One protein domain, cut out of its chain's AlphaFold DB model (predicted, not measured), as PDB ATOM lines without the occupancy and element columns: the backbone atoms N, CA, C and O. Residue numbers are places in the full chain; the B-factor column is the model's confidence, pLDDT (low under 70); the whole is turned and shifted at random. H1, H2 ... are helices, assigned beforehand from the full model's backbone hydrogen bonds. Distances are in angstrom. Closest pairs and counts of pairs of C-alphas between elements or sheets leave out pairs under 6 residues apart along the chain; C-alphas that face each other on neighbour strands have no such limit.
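AT A GLANCE: This is residues 26 to 151 of the 265 residues of an uncharacterized protein of Sutterella sp (UniProt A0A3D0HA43). What shape do these atoms make? A long rod: the single helix H2 makes most of its length, H4 folds back side by side with it, with small H3 at the turn, and at the other end H1, H5 and H6 gather round the beginning of H2 as a head. What is it built of? The printed part has 126 residues with six named helices, H1 to H6 in chain order, and no named strand; its class is all helix. How compact is it? It is loose, with a radius of gyration of the C-alphas of 20.0 A, and its C-alphas span 68 by 24 by 21 A.

IN THESE COORDINATES: Where is the longest helix? H2 is residues 52 to 90, 57.2 A from C-alpha 52 at (91.966, 239.598, 328.090) to C-alpha 90 at (122.354, 250.755, 280.957). Which helices follow it? H3 is residues 94 to 100, 9.8 A, and H4 is residues 102 to 122, 30.7 A. H5 is residues 126 to 132, 10.0 A, and H6 is residues 135 to 150, 22.7 A, ending at C-alpha 150 at (83.761, 252.909, 320.309). What comes before H2? Residues 26 to 40 hold no named element, and H1 is residues 41 to 50, 14.3 A.

HOW THE PARTS SIT: What touches the hub, H2, along its length? H4 touches it at a shallow tilt of 24 degrees, opposite ways, with the C-alphas of Tyr 73 and Leu 111 closest at 6.0 A. H3 touches H2 at residues 84 to 88 alone, the closest C-alphas being those of Glu 88 and Pro 94, 5.1 A apart. What meets H2 at its other end? H5 touches its residues 55 to 62 alone at a steep tilt of 57 degrees, closest at the C-alphas of Thr 58 and Pro 126, 6.1 A; H6 touches its residues 57 to 61 alone at a steep tilt of 46 degrees, closest at those of Leu 61 and Gly 144, 7.0 A. H1 and H2 touch only at the corner, with the C-alphas of Val 48 and Leu 55 closest at 4.9 A. How do H1 and H5 stand? They touch at a shallow tilt of 10 degrees, opposite ways, with the C-alphas of Ser 45 and Ser 127 closest at 4.5 A. What do the helix backbones show? In H1, H2, H3 and H6 every O i to N i+4 pair is within hydrogen-bond range; in H4 16 of 17 are, and in H5 2 of 3.

THE WHOLE: How far does it reach? The two C-alphas farthest apart are those of Gly 31 and Val 92, 68.1 A, while those of Ala 26 and Gln 151, the first and last printed, are 8.1 A apart. Is there a cut or a long link? The printed part has no cut, and the five links between the helices are tight. Where is confidence low? The mean pLDDT of the printed part is 95.4, and no printed residue is under 70.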
ATOM      1  N   ALA A  26      84.368 251.156 325.669       94.75
ATOM      2  CA  ALA A  26      84.703 252.290 326.532       94.75
ATOM      3  C   ALA A  26      83.964 252.247 327.877       94.75
ATOM      4  O   ALA A  26      84.562 252.543 328.909       94.75
ATOM      5  N   GLN A  27      82.679 251.882 327.861       94.31
ATOM      6  CA  GLN A  27      81.857 251.755 329.065       94.31
ATOM      7  C   GLN A  27      82.199 250.480 329.840       94.31
ATOM      8  O   GLN A  27      82.329 250.512 331.058       94.31
ATOM      9  N   ALA A  28      82.379 249.353 329.146       92.94
ATOM     10  CA  ALA A  28      82.686 248.074 329.782       92.94
ATOM     11  C   ALA A  28      84.090 248.034 330.420       92.94
ATOM     12  O   ALA A  28      84.295 247.334 331.409       92.94
ATOM     13  N   LEU A  29      85.043 248.801 329.882       92.50
ATOM     14  CA  LEU A  29      86.416 248.932 330.385       92.50
ATOM     15  C   LEU A  29      86.619 250.164 331.276       92.50
ATOM     16  O   LEU A  29      87.765 250.564 331.526       92.50
ATOM     17  N   GLU A  30      85.543 250.796 331.748       90.31
ATOM     18  CA  GLU A  30      85.658 251.942 332.641       90.31
ATOM     19  C   GLU A  30      86.483 251.565 333.887       90.31
ATOM     20  O   GLU A  30      86.248 250.558 334.548       90.31
ATOM     21  N   GLY A  31      87.528 252.346 334.171       88.06
ATOM     22  CA  GLY A  31      88.463 252.078 335.269       88.06
ATOM     23  C   GLY A  31      89.581 251.068 334.966       88.06
ATOM     24  O   GLY A  31      90.556 251.031 335.714       88.06
ATOM     25  N   VAL A  32      89.516 250.311 333.863       91.94
ATOM     26  CA  VAL A  32      90.592 249.383 333.452       91.94
ATOM     27  C   VAL A  32      91.762 250.139 332.820       91.94
ATOM     28  O   VAL A  32      92.928 249.873 333.122       91.94
ATOM     29  N   LEU A  33      91.466 251.103 331.944       91.81
ATOM     30  CA  LEU A  33      92.478 251.944 331.307       91.81
ATOM     31  C   LEU A  33      92.799 253.173 332.180       91.81
ATOM     32  O   LEU A  33      91.893 253.938 332.521       91.81
ATOM     33  N   PRO A  34      94.080 253.445 332.501       91.75
ATOM     34  CA  PRO A  34      94.444 254.641 333.254       91.75
ATOM     35  C   PRO A  34      94.179 255.894 332.416       91.75
ATOM     36  O   PRO A  34      94.475 255.903 331.228       91.75
ATOM     37  N   ARG A  35      93.720 257.000 333.016       91.94
ATOM     38  CA  ARG A  35      93.355 258.238 332.280       91.94
ATOM     39  C   ARG A  35      94.430 258.744 331.303       91.94
ATOM     40  O   ARG A  35      94.105 259.320 330.272       91.94
ATOM     41  N   THR A  36      95.704 258.501 331.603       94.25
ATOM     42  CA  THR A  36      96.855 258.934 330.796       94.25
ATOM     43  C   THR A  36      97.267 257.944 329.702       94.25
ATOM     44  O   THR A  36      98.299 258.158 329.070       94.25
ATOM     45  N   TRP A  37      96.546 256.835 329.500       95.19
ATOM     46  CA  TRP A  37      96.984 255.731 328.634       95.19
ATOM     47  C   TRP A  37      97.346 256.199 327.217       95.19
ATOM     48  O   TRP A  37      98.367 255.776 326.688       95.19
ATOM     49  N   ARG A  38      96.623 257.174 326.655       96.00
ATOM     50  CA  ARG A  38      96.873 257.764 325.323       96.00
ATOM     51  C   ARG A  38      98.273 258.338 325.115       96.00
ATOM     52  O   ARG A  38      98.729 258.474 323.987       96.00
ATOM     53  N   HIS A  39      98.970 258.681 326.192       96.06
ATOM     54  CA  HIS A  39     100.324 259.239 326.140       96.06
ATOM     55  C   HIS A  39     101.310 258.462 327.019       96.06
ATOM     56  O   HIS A  39     102.455 258.876 327.178       96.06
ATOM     57  N   ASN A  40     100.878 257.334 327.589       96.19
ATOM     58  CA  ASN A  40     101.661 256.531 328.518       96.19
ATOM     59  C   ASN A  40     101.717 255.062 328.055       96.19
ATOM     60  O   ASN A  40     100.895 254.251 328.498       96.19
ATOM     61  N   PRO A  41     102.721 254.693 327.230       97.06
ATOM     62  CA  PRO A  41     102.905 253.321 326.753       97.06
ATOM     63  C   PRO A  41     103.050 252.289 327.872       97.06
ATOM     64  O   PRO A  41     102.619 251.147 327.725       97.06
ATOM     65  N   ALA A  42     103.630 252.673 329.013       96.62
ATOM     66  CA  ALA A  42     103.758 251.776 330.155       96.62
ATOM     67  C   ALA A  42     102.395 251.476 330.794       96.62
ATOM     68  O   ALA A  42     102.126 250.321 331.122       96.62
ATOM     69  N   GLY A  43     101.535 252.493 330.910       96.19
ATOM     70  CA  GLY A  43     100.169 252.355 331.412       96.19
ATOM     71  C   GLY A  43      99.307 251.458 330.522       96.19
ATOM     72  O   GLY A  43      98.695 250.519 331.025       96.19
ATOM     73  N   LEU A  44      99.320 251.686 329.202       97.25
ATOM     74  CA  LEU A  44      98.582 250.837 328.258       97.25
ATOM     75  C   LEU A  44      99.110 249.396 328.264       97.25
ATOM     76  O   LEU A  44      98.335 248.452 328.364       97.25
ATOM     77  N   SER A  45     100.432 249.214 328.242       97.38
ATOM     78  CA  SER A  45     101.072 247.893 328.310       97.38
ATOM     79  C   SER A  45     100.663 247.091 329.549       97.38
ATOM     80  O   SER A  45     100.458 245.878 329.464       97.38
ATOM     81  N   GLN A  46     100.530 247.756 330.700       96.75
ATOM     82  CA  GLN A  46     100.088 247.107 331.928       96.75
ATOM     83  C   GLN A  46      98.604 246.721 331.875       96.75
ATOM     84  O   GLN A  46      98.261 245.621 332.300       96.75
ATOM     85  N   ALA A  47      97.744 247.578 331.317       96.12
ATOM     86  CA  ALA A  47      96.328 247.265 331.125       96.12
ATOM     87  C   ALA A  47      96.139 246.072 330.170       96.12
ATOM     88  O   ALA A  47      95.428 245.130 330.502       96.12
ATOM     89  N   VAL A  48      96.877 246.050 329.054       97.12
ATOM     90  CA  VAL A  48      96.920 244.930 328.093       97.12
ATOM     91  C   VAL A  48      97.355 243.622 328.749       97.12
ATOM     92  O   VAL A  48      96.858 242.557 328.409       97.12
ATOM     93  N   LYS A  49      98.285 243.669 329.708       95.38
ATOM     94  CA  LYS A  49      98.713 242.467 330.435       95.38
ATOM     95  C   LYS A  49      97.623 241.925 331.371       95.38
ATOM     96  O   LYS A  49      97.621 240.731 331.655       95.38
ATOM     97  N   ASN A  50      96.751 242.796 331.869       94.19
ATOM     98  CA  ASN A  50      95.820 242.492 332.951       94.19
ATOM     99  C   ASN A  50      94.374 242.263 332.479       94.19
ATOM    100  O   ASN A  50      93.537 241.897 333.297       94.19
ATOM    101  N   ASN A  51      94.064 242.489 331.202       95.44
ATOM    102  CA  ASN A  51      92.718 242.344 330.657       95.44
ATOM    103  C   ASN A  51      92.761 241.576 329.328       95.44
ATOM    104  O   ASN A  51      93.512 241.942 328.423       95.44
ATOM    105  N   ALA A  52      91.965 240.508 329.233       94.44
ATOM    106  CA  ALA A  52      91.966 239.598 328.090       94.44
ATOM    107  C   ALA A  52      91.486 240.276 326.799       94.44
ATOM    108  O   ALA A  52      92.124 240.118 325.764       94.44
ATOM    109  N   ASP A  53      90.437 241.094 326.863       95.00
ATOM    110  CA  ASP A  53      89.908 241.778 325.678       95.00
ATOM    111  C   ASP A  53      90.911 242.810 325.137       95.00
ATOM    112  O   ASP A  53      91.195 242.841 323.939       95.00
ATOM    113  N   LEU A  54      91.559 243.587 326.016       96.50
ATOM    114  CA  LEU A  54      92.649 244.489 325.620       96.50
ATOM    115  C   LEU A  54      93.837 243.727 325.011       96.50
ATOM    116  O   LEU A  54      94.472 244.225 324.077       96.50
ATOM    117  N   LEU A  55      94.150 242.531 325.516       96.88
ATOM    118  CA  LEU A  55      95.174 241.663 324.934       96.88
ATOM    119  C   LEU A  55      94.797 241.225 323.519       96.88
ATOM    120  O   LEU A  55      95.610 241.394 322.611       96.88
ATOM    121  N   THR A  56      93.577 240.725 323.326       96.25
ATOM    122  CA  THR A  56      93.050 240.297 322.024       96.25
ATOM    123  C   THR A  56      93.110 241.427 320.998       96.25
ATOM    124  O   THR A  56      93.648 241.245 319.905       96.25
ATOM    125  N   VAL A  57      92.674 242.634 321.367       97.00
ATOM    126  CA  VAL A  57      92.755 243.810 320.486       97.00
ATOM    127  C   VAL A  57      94.197 244.170 320.158       97.00
ATOM    128  O   VAL A  57      94.517 244.469 319.010       97.00
ATOM    129  N   THR A  58      95.096 244.104 321.144       98.00
ATOM    130  CA  THR A  58      96.518 244.375 320.902       98.00
ATOM    131  C   THR A  58      97.108 243.377 319.915       98.00
ATOM    132  O   THR A  58      97.901 243.783 319.075       98.00
ATOM    133  N   ILE A  59      96.735 242.095 319.995       97.00
ATOM    134  CA  ILE A  59      97.178 241.065 319.046       97.00
ATOM    135  C   ILE A  59      96.692 241.405 317.635       97.00
ATOM    136  O   ILE A  59      97.503 241.409 316.712       97.00
ATOM    137  N   GLY A  60      95.416 241.769 317.476       96.94
ATOM    138  CA  GLY A  60      94.872 242.195 316.183       96.94
ATOM    139  C   GLY A  60      95.620 243.397 315.596       96.94
ATOM    140  O   GLY A  60      96.074 243.352 314.455       96.94
ATOM    141  N   LEU A  61      95.842 244.441 316.403       97.69
ATOM    142  CA  LEU A  61      96.598 245.630 315.987       97.69
ATOM    143  C   LEU A  61      98.073 245.318 315.690       97.69
ATOM    144  O   LEU A  61      98.671 245.945 314.816       97.69
ATOM    145  N   MET A  62      98.663 244.354 316.398       97.38
ATOM    146  CA  MET A  62     100.021 243.878 316.135       97.38
ATOM    147  C   MET A  62     100.100 243.165 314.783       97.38
ATOM    148  O   MET A  62     101.034 243.438 314.034       97.38
ATOM    149  N   GLY A  63      99.100 242.350 314.435       96.62
ATOM    150  CA  GLY A  63      98.977 241.725 313.114       96.62
ATOM    151  C   GLY A  63      98.822 242.754 311.991       96.62
ATOM    152  O   GLY A  63      99.572 242.730 311.025       96.62
ATOM    153  N   THR A  64      97.963 243.767 312.161       96.50
ATOM    154  CA  THR A  64      97.857 244.868 311.179       96.50
ATOM    155  C   THR A  64      99.186 245.613 310.998       96.50
ATOM    156  O   THR A  64      99.530 246.062 309.902       96.50
ATOM    157  N   PHE A  65      99.958 245.760 312.076       96.62
ATOM    158  CA  PHE A  65     101.282 246.368 312.016       96.62
ATOM    159  C   PHE A  65     102.311 245.476 311.301       96.62
ATOM    160  O   PHE A  65     103.167 245.992 310.579       96.62
ATOM    161  N   GLU A  66     102.224 244.160 311.486       96.38
ATOM    162  CA  GLU A  66     103.014 243.165 310.759       96.38
ATOM    163  C   GLU A  66     102.746 243.238 309.256       96.38
ATOM    164  O   GLU A  66     103.684 243.442 308.485       96.38
ATOM    165  N   ASP A  67     101.473 243.211 308.854       97.19
ATOM    166  CA  ASP A  67     101.051 243.327 307.454       97.19
ATOM    167  C   ASP A  67     101.577 244.617 306.817       97.19
ATOM    168  O   ASP A  67     102.099 244.620 305.699       97.19
ATOM    169  N   PHE A  68     101.504 245.736 307.546       96.25
ATOM    170  CA  PHE A  68     102.082 246.999 307.094       96.25
ATOM    171  C   PHE A  68     103.590 246.882 306.837       96.25
ATOM    172  O   PHE A  68     104.080 247.363 305.812       96.25
ATOM    173  N   LEU A  69     104.345 246.264 307.750       96.75
ATOM    174  CA  LEU A  69     105.782 246.065 307.566       96.75
ATOM    175  C   LEU A  69     106.076 245.133 306.390       96.75
ATOM    176  O   LEU A  69     107.017 245.408 305.646       96.75
ATOM    177  N   TRP A  70     105.273 244.090 306.192       97.94
ATOM    178  CA  TRP A  70     105.462 243.139 305.103       97.94
ATOM    179  C   TRP A  70     105.185 243.749 303.734       97.94
ATOM    180  O   TRP A  70     106.011 243.638 302.830       97.94
ATOM    181  N   ASN A  71     104.132 244.555 303.619       98.12
ATOM    182  CA  ASN A  71     103.889 245.352 302.419       98.12
ATOM    183  C   ASN A  71     105.070 246.291 302.115       98.12
ATOM    184  O   ASN A  71     105.537 246.363 300.980       98.12
ATOM    185  N   ARG A  72     105.636 246.957 303.133       97.81
ATOM    186  CA  ARG A  72     106.828 247.807 302.944       97.81
ATOM    187  C   ARG A  72     108.085 247.022 302.588       97.81
ATOM    188  O   ARG A  72     108.953 247.585 301.917       97.81
ATOM    189  N   TYR A  73     108.218 245.788 303.065       98.12
ATOM    190  CA  TYR A  73     109.315 244.896 302.705       98.12
ATOM    191  C   TYR A  73     109.256 244.587 301.205       98.12
ATOM    192  O   TYR A  73     110.204 244.905 300.490       98.12
ATOM    193  N   LEU A  74     108.105 244.101 300.729       98.12
ATOM    194  CA  LEU A  74     107.879 243.741 299.327       98.12
ATOM    195  C   LEU A  74     108.060 244.938 298.386       98.12
ATOM    196  O   LEU A  74     108.776 244.837 297.396       98.12
ATOM    197  N   GLU A  75     107.508 246.106 298.731       98.12
ATOM    198  CA  GLU A  75     107.731 247.347 297.967       98.12
ATOM    199  C   GLU A  75     109.222 247.710 297.854       98.12
ATOM    200  O   GLU A  75     109.677 248.230 296.832       98.12
ATOM    201  N   THR A  76     109.993 247.475 298.922       97.94
ATOM    202  CA  THR A  76     111.427 247.790 298.944       97.94
ATOM    203  C   THR A  76     112.219 246.779 298.112       97.94
ATOM    204  O   THR A  76     113.113 247.196 297.381       97.94
ATOM    205  N   GLU A  77     111.882 245.486 298.167       97.88
ATOM    206  CA  GLU A  77     112.468 244.465 297.284       97.88
ATOM    207  C   GLU A  77     112.185 244.746 295.808       97.88
ATOM    208  O   GLU A  77     113.108 244.707 294.997       97.88
ATOM    209  N   GLU A  78     110.941 245.084 295.464       98.12
ATOM    210  CA  GLU A  78     110.548 245.450 294.099       98.12
ATOM    211  C   GLU A  78     111.369 246.650 293.599       98.12
ATOM    212  O   GLU A  78     111.898 246.637 292.490       98.12
ATOM    213  N   SER A  79     111.559 247.660 294.458       97.94
ATOM    214  CA  SER A  79     112.370 248.842 294.138       97.94
ATOM    215  C   SER A  79     113.850 248.504 293.925       97.94
ATOM    216  O   SER A  79     114.489 249.078 293.047       97.94
ATOM    217  N   ILE A  80     114.409 247.584 294.722       97.56
ATOM    218  CA  ILE A  80     115.790 247.105 294.555       97.56
ATOM    219  C   ILE A  80     115.928 246.354 293.235       97.56
ATOM    220  O   ILE A  80     116.883 246.598 292.499       97.56
ATOM    221  N   ARG A  81     114.978 245.462 292.931       96.81
ATOM    222  CA  ARG A  81     114.964 244.686 291.689       96.81
ATOM    223  C   ARG A  81     114.943 245.615 290.479       96.81
ATOM    224  O   ARG A  81     115.853 245.545 289.664       96.81
ATOM    225  N   ALA A  82     113.994 246.549 290.437       96.31
ATOM    226  CA  ALA A  82     113.860 247.506 289.341       96.31
ATOM    227  C   ALA A  82     115.120 248.371 289.151       96.31
ATOM    228  O   ALA A  82     115.591 248.538 288.030       96.31
ATOM    229  N   ALA A  83     115.703 248.884 290.241       95.00
ATOM    230  CA  ALA A  83     116.933 249.675 290.166       95.00
ATOM    231  C   ALA A  83     118.139 248.842 289.691       95.00
ATOM    232  O   ALA A  83     118.988 249.344 288.960       95.00
ATOM    233  N   THR A  84     118.211 247.568 290.082       94.44
ATOM    234  CA  THR A  84     119.280 246.658 289.646       94.44
ATOM    235  C   THR A  84     119.147 246.332 288.159       94.44
ATOM    236  O   THR A  84     120.119 246.487 287.423       94.44
ATOM    237  N   GLU A  85     117.946 245.970 287.700       95.50
ATOM    238  CA  GLU A  85     117.651 245.703 286.283       95.50
ATOM    239  C   GLU A  85     117.954 246.926 285.401       95.50
ATOM    240  O   GLU A  85     118.520 246.799 284.316       95.50
ATOM    241  N   GLU A  86     117.637 248.136 285.874       94.31
ATOM    242  CA  GLU A  86     117.955 249.368 285.152       94.31
ATOM    243  C   GLU A  86     119.468 249.568 284.972       94.31
ATOM    244  O   GLU A  86     119.911 249.933 283.878       94.31
ATOM    245  N   ILE A  87     120.264 249.312 286.016       93.50
ATOM    246  CA  ILE A  87     121.728 249.404 285.946       93.50
ATOM    247  C   ILE A  87     122.290 248.322 285.019       93.50
ATOM    248  O   ILE A  87     123.162 248.615 284.203       93.50
ATOM    249  N   GLU A  88     121.778 247.094 285.091       93.31
ATOM    250  CA  GLU A  88     122.201 245.994 284.219       93.31
ATOM    251  C   GLU A  88     121.961 246.291 282.734       93.31
ATOM    252  O   GLU A  88     122.794 245.945 281.898       93.31
ATOM    253  N   LEU A  89     120.864 246.977 282.403       94.00
ATOM    254  CA  LEU A  89     120.538 247.349 281.025       94.00
ATOM    255  C   LEU A  89     121.353 248.537 280.495       94.00
ATOM    256  O   LEU A  89     121.556 248.642 279.284       94.00
ATOM    257  N   LYS A  90     121.767 249.464 281.366       92.69
ATOM    258  CA  LYS A  90     122.354 250.755 280.957       92.69
ATOM    259  C   LYS A  90     123.861 250.860 281.178       92.69
ATOM    260  O   LYS A  90     124.494 251.716 280.561       92.69
ATOM    261  N   SER A  91     124.433 250.034 282.049       90.00
ATOM    262  CA  SER A  91     125.832 250.148 282.457       90.00
ATOM    263  C   SER A  91     126.775 249.300 281.612       90.00
ATOM    264  O   SER A  91     126.489 248.157 281.269       90.00
ATOM    265  N   VAL A  92     127.964 249.846 281.348       88.31
ATOM    266  CA  VAL A  92     129.083 249.107 280.739       88.31
ATOM    267  C   VAL A  92     129.731 248.147 281.751       88.31
ATOM    268  O   VAL A  92     130.276 247.119 281.357       88.31
ATOM    269  N   ASP A  93     129.654 248.457 283.051       90.88
ATOM    270  CA  ASP A  93     130.113 247.595 284.152       90.88
ATOM    271  C   ASP A  93     129.079 247.609 285.297       90.88
ATOM    272  O   ASP A  93     129.250 248.315 286.304       90.88
ATOM    273  N   PRO A  94     127.992 246.823 285.160       88.12
ATOM    274  CA  PRO A  94     126.883 246.817 286.111       88.12
ATOM    275  C   PRO A  94     127.305 246.510 287.551       88.12
ATOM    276  O   PRO A  94     126.792 247.097 288.501       88.12
ATOM    277  N   GLN A  95     128.285 245.623 287.742       89.06
ATOM    278  CA  GLN A  95     128.745 245.205 289.070       89.06
ATOM    279  C   GLN A  95     129.423 246.342 289.834       89.06
ATOM    280  O   GLN A  95     129.258 246.474 291.052       89.06
ATOM    281  N   LYS A  96     130.202 247.172 289.136       91.50
ATOM    282  CA  LYS A  96     130.826 248.350 289.736       91.50
ATOM    283  C   LYS A  96     129.789 249.421 290.064       91.50
ATOM    284  O   LYS A  96     129.874 250.027 291.132       91.50
ATOM    285  N   GLU A  97     128.817 249.628 289.182       89.88
ATOM    286  CA  GLU A  97     127.792 250.657 289.350       89.88
ATOM    287  C   GLU A  97     126.802 250.311 290.471       89.88
ATOM    288  O   GLU A  97     126.605 251.135 291.360       89.88
ATOM    289  N   ILE A  98     126.337 249.058 290.568       89.44
ATOM    290  CA  ILE A  98     125.531 248.557 291.703       89.44
ATOM    291  C   ILE A  98     126.251 248.787 293.042       89.44
ATOM    292  O   ILE A  98     125.651 249.228 294.024       89.44
ATOM    293  N   LYS A  99     127.564 248.518 293.107       90.12
ATOM    294  CA  LYS A  99     128.364 248.738 294.327       90.12
ATOM    295  C   LYS A  99     128.563 250.216 294.652       90.12
ATOM    296  O   LYS A  99     128.786 250.558 295.818       90.12
ATOM    297  N   ALA A 100     128.542 251.093 293.656       91.75
ATOM    298  CA  ALA A 100     128.699 252.528 293.846       91.75
ATOM    299  C   ALA A 100     127.370 253.208 294.209       91.75
ATOM    300  O   ALA A 100     127.392 254.133 295.026       91.75
ATOM    301  N   ASP A 101     126.245 252.700 293.699       93.50
ATOM    302  CA  ASP A 101     124.927 253.328 293.772       93.50
ATOM    303  C   ASP A 101     124.459 253.576 295.217       93.50
ATOM    304  O   ASP A 101     124.307 252.672 296.049       93.50
ATOM    305  N   SER A 102     124.257 254.852 295.545       93.31
ATOM    306  CA  SER A 102     123.834 255.282 296.877       93.31
ATOM    307  C   SER A 102     122.366 254.980 297.165       93.31
ATOM    308  O   SER A 102     122.014 254.754 298.323       93.31
ATOM    309  N   ASN A 103     121.509 254.966 296.144       93.81
ATOM    310  CA  ASN A 103     120.079 254.723 296.300       93.81
ATOM    311  C   ASN A 103     119.816 253.249 296.613       93.81
ATOM    312  O   ASN A 103     119.114 252.954 297.580       93.81
ATOM    313  N   LEU A 104     120.457 252.328 295.893       95.12
ATOM    314  CA  LEU A 104     120.444 250.896 296.183       95.12
ATOM    315  C   LEU A 104     120.947 250.619 297.599       95.12
ATOM    316  O   LEU A 104     120.283 249.911 298.356       95.12
ATOM    317  N   LYS A 105     122.054 251.244 298.024       95.31
ATOM    318  CA  LYS A 105     122.533 251.133 299.416       95.31
ATOM    319  C   LYS A 105     121.472 251.564 300.431       95.31
ATOM    320  O   LYS A 105     121.268 250.873 301.428       95.31
ATOM    321  N   LEU A 106     120.781 252.680 300.191       96.69
ATOM    322  CA  LEU A 106     119.703 253.148 301.069       96.69
ATOM    323  C   LEU A 106     118.511 252.181 301.091       96.69
ATOM    324  O   LEU A 106     117.939 251.955 302.161       96.69
ATOM    325  N   LEU A 107     118.155 251.589 299.949       97.31
ATOM    326  CA  LEU A 107     117.093 250.587 299.857       97.31
ATOM    327  C   LEU A 107     117.454 249.308 300.621       97.31
ATOM    328  O   LEU A 107     116.642 248.846 301.420       97.31
ATOM    329  N   TYR A 108     118.680 248.793 300.493       96.69
ATOM    330  CA  TYR A 108     119.139 247.645 301.283       96.69
ATOM    331  C   TYR A 108     119.142 247.935 302.789       96.69
ATOM    332  O   TYR A 108     118.671 247.119 303.579       96.69
ATOM    333  N   VAL A 109     119.596 249.124 303.209       97.31
ATOM    334  CA  VAL A 109     119.534 249.547 304.622       97.31
ATOM    335  C   VAL A 109     118.088 249.626 305.117       97.31
ATOM    336  O   VAL A 109     117.793 249.286 306.269       97.31
ATOM    337  N   ARG A 110     117.162 250.089 304.271       97.25
ATOM    338  CA  ARG A 110     115.732 250.108 304.587       97.25
ATOM    339  C   ARG A 110     115.178 248.688 304.718       97.25
ATOM    340  O   ARG A 110     114.466 248.440 305.691       97.25
ATOM    341  N   LEU A 111     115.515 247.786 303.799       97.75
ATOM    342  CA  LEU A 111     115.072 246.393 303.808       97.75
ATOM    343  C   LEU A 111     115.543 245.666 305.077       97.75
ATOM    344  O   LEU A 111     114.720 245.116 305.806       97.75
ATOM    345  N   ASP A 112     116.832 245.781 305.417       97.56
ATOM    346  CA  ASP A 112     117.410 245.245 306.662       97.56
ATOM    347  C   ASP A 112     116.698 245.800 307.905       97.56
ATOM    348  O   ASP A 112     116.367 245.068 308.841       97.56
ATOM    349  N   ARG A 113     116.384 247.101 307.912       96.62
ATOM    350  CA  ARG A 113     115.629 247.711 309.011       96.62
ATOM    351  C   ARG A 113     114.230 247.114 309.139       96.62
ATOM    352  O   ARG A 113     113.780 246.943 310.269       96.62
ATOM    353  N   ILE A 114     113.535 246.857 308.032       97.31
ATOM    354  CA  ILE A 114     112.190 246.267 308.041       97.31
ATOM    355  C   ILE A 114     112.261 244.813 308.521       97.31
ATOM    356  O   ILE A 114     111.556 244.474 309.469       97.31
ATOM    357  N   SER A 115     113.177 244.008 307.975       97.06
ATOM    358  CA  SER A 115     113.414 242.620 308.405       97.06
ATOM    359  C   SER A 115     113.683 242.533 309.914       97.06
ATOM    360  O   SER A 115     112.929 241.895 310.643       97.06
ATOM    361  N   LYS A 116     114.614 243.334 310.450       96.56
ATOM    362  CA  LYS A 116     114.883 243.393 311.903       96.56
ATOM    363  C   LYS A 116     113.686 243.823 312.748       96.56
ATOM    364  O   LYS A 116     113.693 243.666 313.973       96.56
ATOM    365  N   ARG A 117     112.705 244.520 312.173       95.50
ATOM    366  CA  ARG A 117     111.476 244.881 312.892       95.50
ATOM    367  C   ARG A 117     110.487 243.726 312.911       95.50
ATOM    368  O   ARG A 117     109.922 243.507 313.975       95.50
ATOM    369  N   LEU A 118     110.334 243.014 311.800       96.19
ATOM    370  CA  LEU A 118     109.505 241.813 311.702       96.19
ATOM    371  C   LEU A 118     110.021 240.722 312.648       96.19
ATOM    372  O   LEU A 118     109.280 240.297 313.527       96.19
ATOM    373  N   ASP A 119     111.327 240.438 312.628       95.12
ATOM    374  CA  ASP A 119     111.965 239.483 313.550       95.12
ATOM    375  C   ASP A 119     111.731 239.825 315.029       95.12
ATOM    376  O   ASP A 119     111.706 238.961 315.909       95.12
ATOM    377  N   ARG A 120     111.649 241.124 315.346       94.06
ATOM    378  CA  ARG A 120     111.356 241.583 316.709       94.06
ATOM    379  C   ARG A 120     109.884 241.428 317.048       94.06
ATOM    380  O   ARG A 120     109.590 241.127 318.201       94.06
ATOM    381  N   LEU A 121     109.001 241.669 316.085       94.31
ATOM    382  CA  LEU A 121     107.559 241.564 316.254       94.31
ATOM    383  C   LEU A 121     107.161 240.121 316.572       94.31
ATOM    384  O   LEU A 121     106.496 239.906 317.580       94.31
ATOM    385  N   GLU A 122     107.707 239.153 315.831       91.31
ATOM    386  CA  GLU A 122     107.522 237.711 316.059       91.31
ATOM    387  C   GLU A 122     107.904 237.290 317.494       91.31
ATOM    388  O   GLU A 122     107.270 236.446 318.124       91.31
ATOM    389  N   LYS A 123     108.934 237.929 318.061       92.44
ATOM    390  CA  LYS A 123     109.464 237.619 319.401       92.44
ATOM    391  C   LYS A 123     108.801 238.420 320.520       92.44
ATOM    392  O   LYS A 123     109.083 238.188 321.704       92.44
ATOM    393  N   TYR A 124     107.992 239.425 320.197       93.44
ATOM    394  CA  TYR A 124     107.396 240.291 321.200       93.44
ATOM    395  C   TYR A 124     106.080 239.738 321.725       93.44
ATOM    396  O   TYR A 124     105.145 239.441 320.997       93.44
ATOM    397  N   LYS A 125     105.964 239.731 323.056       94.94
ATOM    398  CA  LYS A 125     104.651 239.714 323.699       94.94
ATOM    399  C   LYS A 125     103.940 241.043 323.403       94.94
ATOM    400  O   LYS A 125     104.617 242.078 323.468       94.94
ATOM    401  N   PRO A 126     102.608 241.066 323.217       96.44
ATOM    402  CA  PRO A 126     101.864 242.286 322.884       96.44
ATOM    403  C   PRO A 126     102.162 243.464 323.824       96.44
ATOM    404  O   PRO A 126     102.509 244.557 323.389       96.44
ATOM    405  N   SER A 127     102.186 243.227 325.139       95.25
ATOM    406  CA  SER A 127     102.519 244.263 326.129       95.25
ATOM    407  C   SER A 127     103.948 244.815 325.992       95.25
ATOM    408  O   SER A 127     104.181 245.997 326.260       95.25
ATOM    409  N   LYS A 128     104.919 243.998 325.563       96.00
ATOM    410  CA  LYS A 128     106.299 244.437 325.296       96.00
ATOM    411  C   LYS A 128     106.377 245.232 323.994       96.00
ATOM    412  O   LYS A 128     107.076 246.243 323.962       96.00
ATOM    413  N   TRP A 129     105.639 244.811 322.967       97.06
ATOM    414  CA  TRP A 129     105.541 245.536 321.704       97.06
ATOM    415  C   TRP A 129     105.030 246.962 321.921       97.06
ATOM    416  O   TRP A 129     105.724 247.899 321.530       97.06
ATOM    417  N   VAL A 130     103.935 247.141 322.672       97.38
ATOM    418  CA  VAL A 130     103.370 248.464 323.020       97.38
ATOM    419  C   VAL A 130     104.428 249.418 323.592       97.38
ATOM    420  O   VAL A 130     104.518 250.571 323.175       97.38
ATOM    421  N   LYS A 131     105.283 248.941 324.511       96.44
ATOM    422  CA  LYS A 131     106.364 249.746 325.121       96.44
ATOM    423  C   LYS A 131     107.499 250.087 324.157       96.44
ATOM    424  O   LYS A 131     108.239 251.034 324.405       96.44
ATOM    425  N   SER A 132     107.678 249.291 323.108       94.81
ATOM    426  CA  SER A 132     108.764 249.457 322.140       94.81
ATOM    427  C   SER A 132     108.442 250.450 321.020       94.81
ATOM    428  O   SER A 132     109.347 250.857 320.288       94.81
ATOM    429  N   LEU A 133     107.167 250.825 320.874       95.69
ATOM    430  CA  LEU A 133     106.704 251.709 319.813       95.69
ATOM    431  C   LEU A 133     107.268 253.120 319.969       95.69
ATOM    432  O   LEU A 133     107.317 253.695 321.059       95.69
ATOM    433  N   LYS A 134     107.651 253.719 318.840       94.94
ATOM    434  CA  LYS A 134     108.013 255.139 318.798       94.94
ATOM    435  C   LYS A 134     106.758 256.000 318.873       94.94
ATOM    436  O   LYS A 134     105.677 255.558 318.508       94.94
ATOM    437  N   LYS A 135     106.911 257.279 319.233       95.69
ATOM    438  CA  LYS A 135     105.800 258.231 319.426       95.69
ATOM    439  C   LYS A 135     104.720 258.190 318.329       95.69
ATOM    440  O   LYS A 135     103.546 258.103 318.656       95.69
ATOM    441  N   LYS A 136     105.104 258.234 317.046       95.38
ATOM    442  CA  LYS A 136     104.141 258.200 315.924       95.38
ATOM    443  C   LYS A 136     103.408 256.860 315.804       95.38
ATOM    444  O   LYS A 136     102.229 256.835 315.494       95.38
ATOM    445  N   GLU A 137     104.102 255.760 316.062       95.44
ATOM    446  CA  GLU A 137     103.538 254.408 315.972       95.44
ATOM    447  C   GLU A 137     102.630 254.125 317.167       95.44
ATOM    448  O   GLU A 137     101.572 253.528 317.019       95.44
ATOM    449  N   TYR A 138     103.008 254.628 318.342       97.88
ATOM    450  CA  TYR A 138     102.159 254.598 319.520       97.88
ATOM    451  C   TYR A 138     100.873 255.403 319.313       97.88
ATOM    452  O   TYR A 138      99.809 254.962 319.721       97.88
ATOM    453  N   GLN A 139     100.950 256.555 318.644       97.75
ATOM    454  CA  GLN A 139      99.759 257.336 318.316       97.75
ATOM    455  C   GLN A 139      98.803 256.564 317.391       97.75
ATOM    456  O   GLN A 139      97.609 256.527 317.661       97.75
ATOM    457  N   ALA A 140      99.325 255.880 316.368       96.81
ATOM    458  CA  ALA A 140      98.511 255.018 315.508       96.81
ATOM    459  C   ALA A 140      97.884 253.843 316.285       96.81
ATOM    460  O   ALA A 140      96.726 253.496 316.069       96.81
ATOM    461  N   LEU A 141      98.622 253.260 317.240       97.69
ATOM    462  CA  LEU A 141      98.073 252.250 318.148       97.69
ATOM    463  C   LEU A 141      96.911 252.820 318.979       97.69
ATOM    464  O   LEU A 141      95.885 252.161 319.127       97.69
ATOM    465  N   VAL A 142      97.062 254.034 319.516       97.62
ATOM    466  CA  VAL A 142      96.013 254.715 320.291       97.62
ATOM    467  C   VAL A 142      94.755 254.916 319.451       97.62
ATOM    468  O   VAL A 142      93.674 254.603 319.935       97.62
ATOM    469  N   GLU A 143      94.888 255.358 318.202       97.50
ATOM    470  CA  GLU A 143      93.756 255.506 317.276       97.50
ATOM    471  C   GLU A 143      93.031 254.170 317.046       97.50
ATOM    472  O   GLU A 143      91.803 254.116 317.108       97.50
ATOM    473  N   GLY A 144      93.776 253.072 316.876       97.44
ATOM    474  CA  GLY A 144      93.201 251.726 316.782       97.44
ATOM    475  C   GLY A 144      92.436 251.311 318.045       97.44
ATOM    476  O   GLY A 144      91.328 250.782 317.962       97.44
ATOM    477  N   PHE A 145      92.977 251.611 319.230       97.06
ATOM    478  CA  PHE A 145      92.263 251.384 320.489       97.06
ATOM    479  C   PHE A 145      91.010 252.249 320.617       97.06
ATOM    480  O   PHE A 145      89.999 251.764 321.106       97.06
ATOM    481  N   GLU A 146      91.036 253.511 320.196       97.00
ATOM    482  CA  GLU A 146      89.853 254.375 320.257       97.00
ATOM    483  C   GLU A 146      88.729 253.874 319.352       97.00
ATOM    484  O   GLU A 146      87.567 253.887 319.764       97.00
ATOM    485  N   GLN A 147      89.071 253.360 318.169       96.88
ATOM    486  CA  GLN A 147      88.107 252.690 317.300       96.88
ATOM    487  C   GLN A 147      87.495 251.475 317.995       96.88
ATOM    488  O   GLN A 147      86.273 251.374 318.057       96.88
ATOM    489  N   PHE A 148      88.314 250.605 318.589       96.25
ATOM    490  CA  PHE A 148      87.823 249.467 319.368       96.25
ATOM    491  C   PHE A 148      86.916 249.899 320.533       96.25
ATOM    492  O   PHE A 148      85.811 249.389 320.678       96.25
ATOM    493  N   LEU A 149      87.328 250.891 321.326       96.38
ATOM    494  CA  LEU A 149      86.562 251.379 322.476       96.38
ATOM    495  C   LEU A 149      85.188 251.951 322.082       96.38
ATOM    496  O   LEU A 149      84.275 251.975 322.908       96.38
ATOM    497  N   SER A 150      85.036 252.416 320.839       96.31
ATOM    498  CA  SER A 150      83.761 252.909 320.309       96.31
ATOM    499  C   SER A 150      82.789 251.804 319.879       96.31
ATOM    500  O   SER A 150      81.604 252.086 319.707       96.31
ATOM    501  N   GLN A 151      83.268 250.567 319.720       95.69
ATOM    502  CA  GLN A 151      82.447 249.428 319.315       95.69
ATOM    503  C   GLN A 151      81.583 248.927 320.473       95.69
ATOM    504  O   GLN A 151      81.937 249.068 321.648       95.69
TER     505      GLN A 151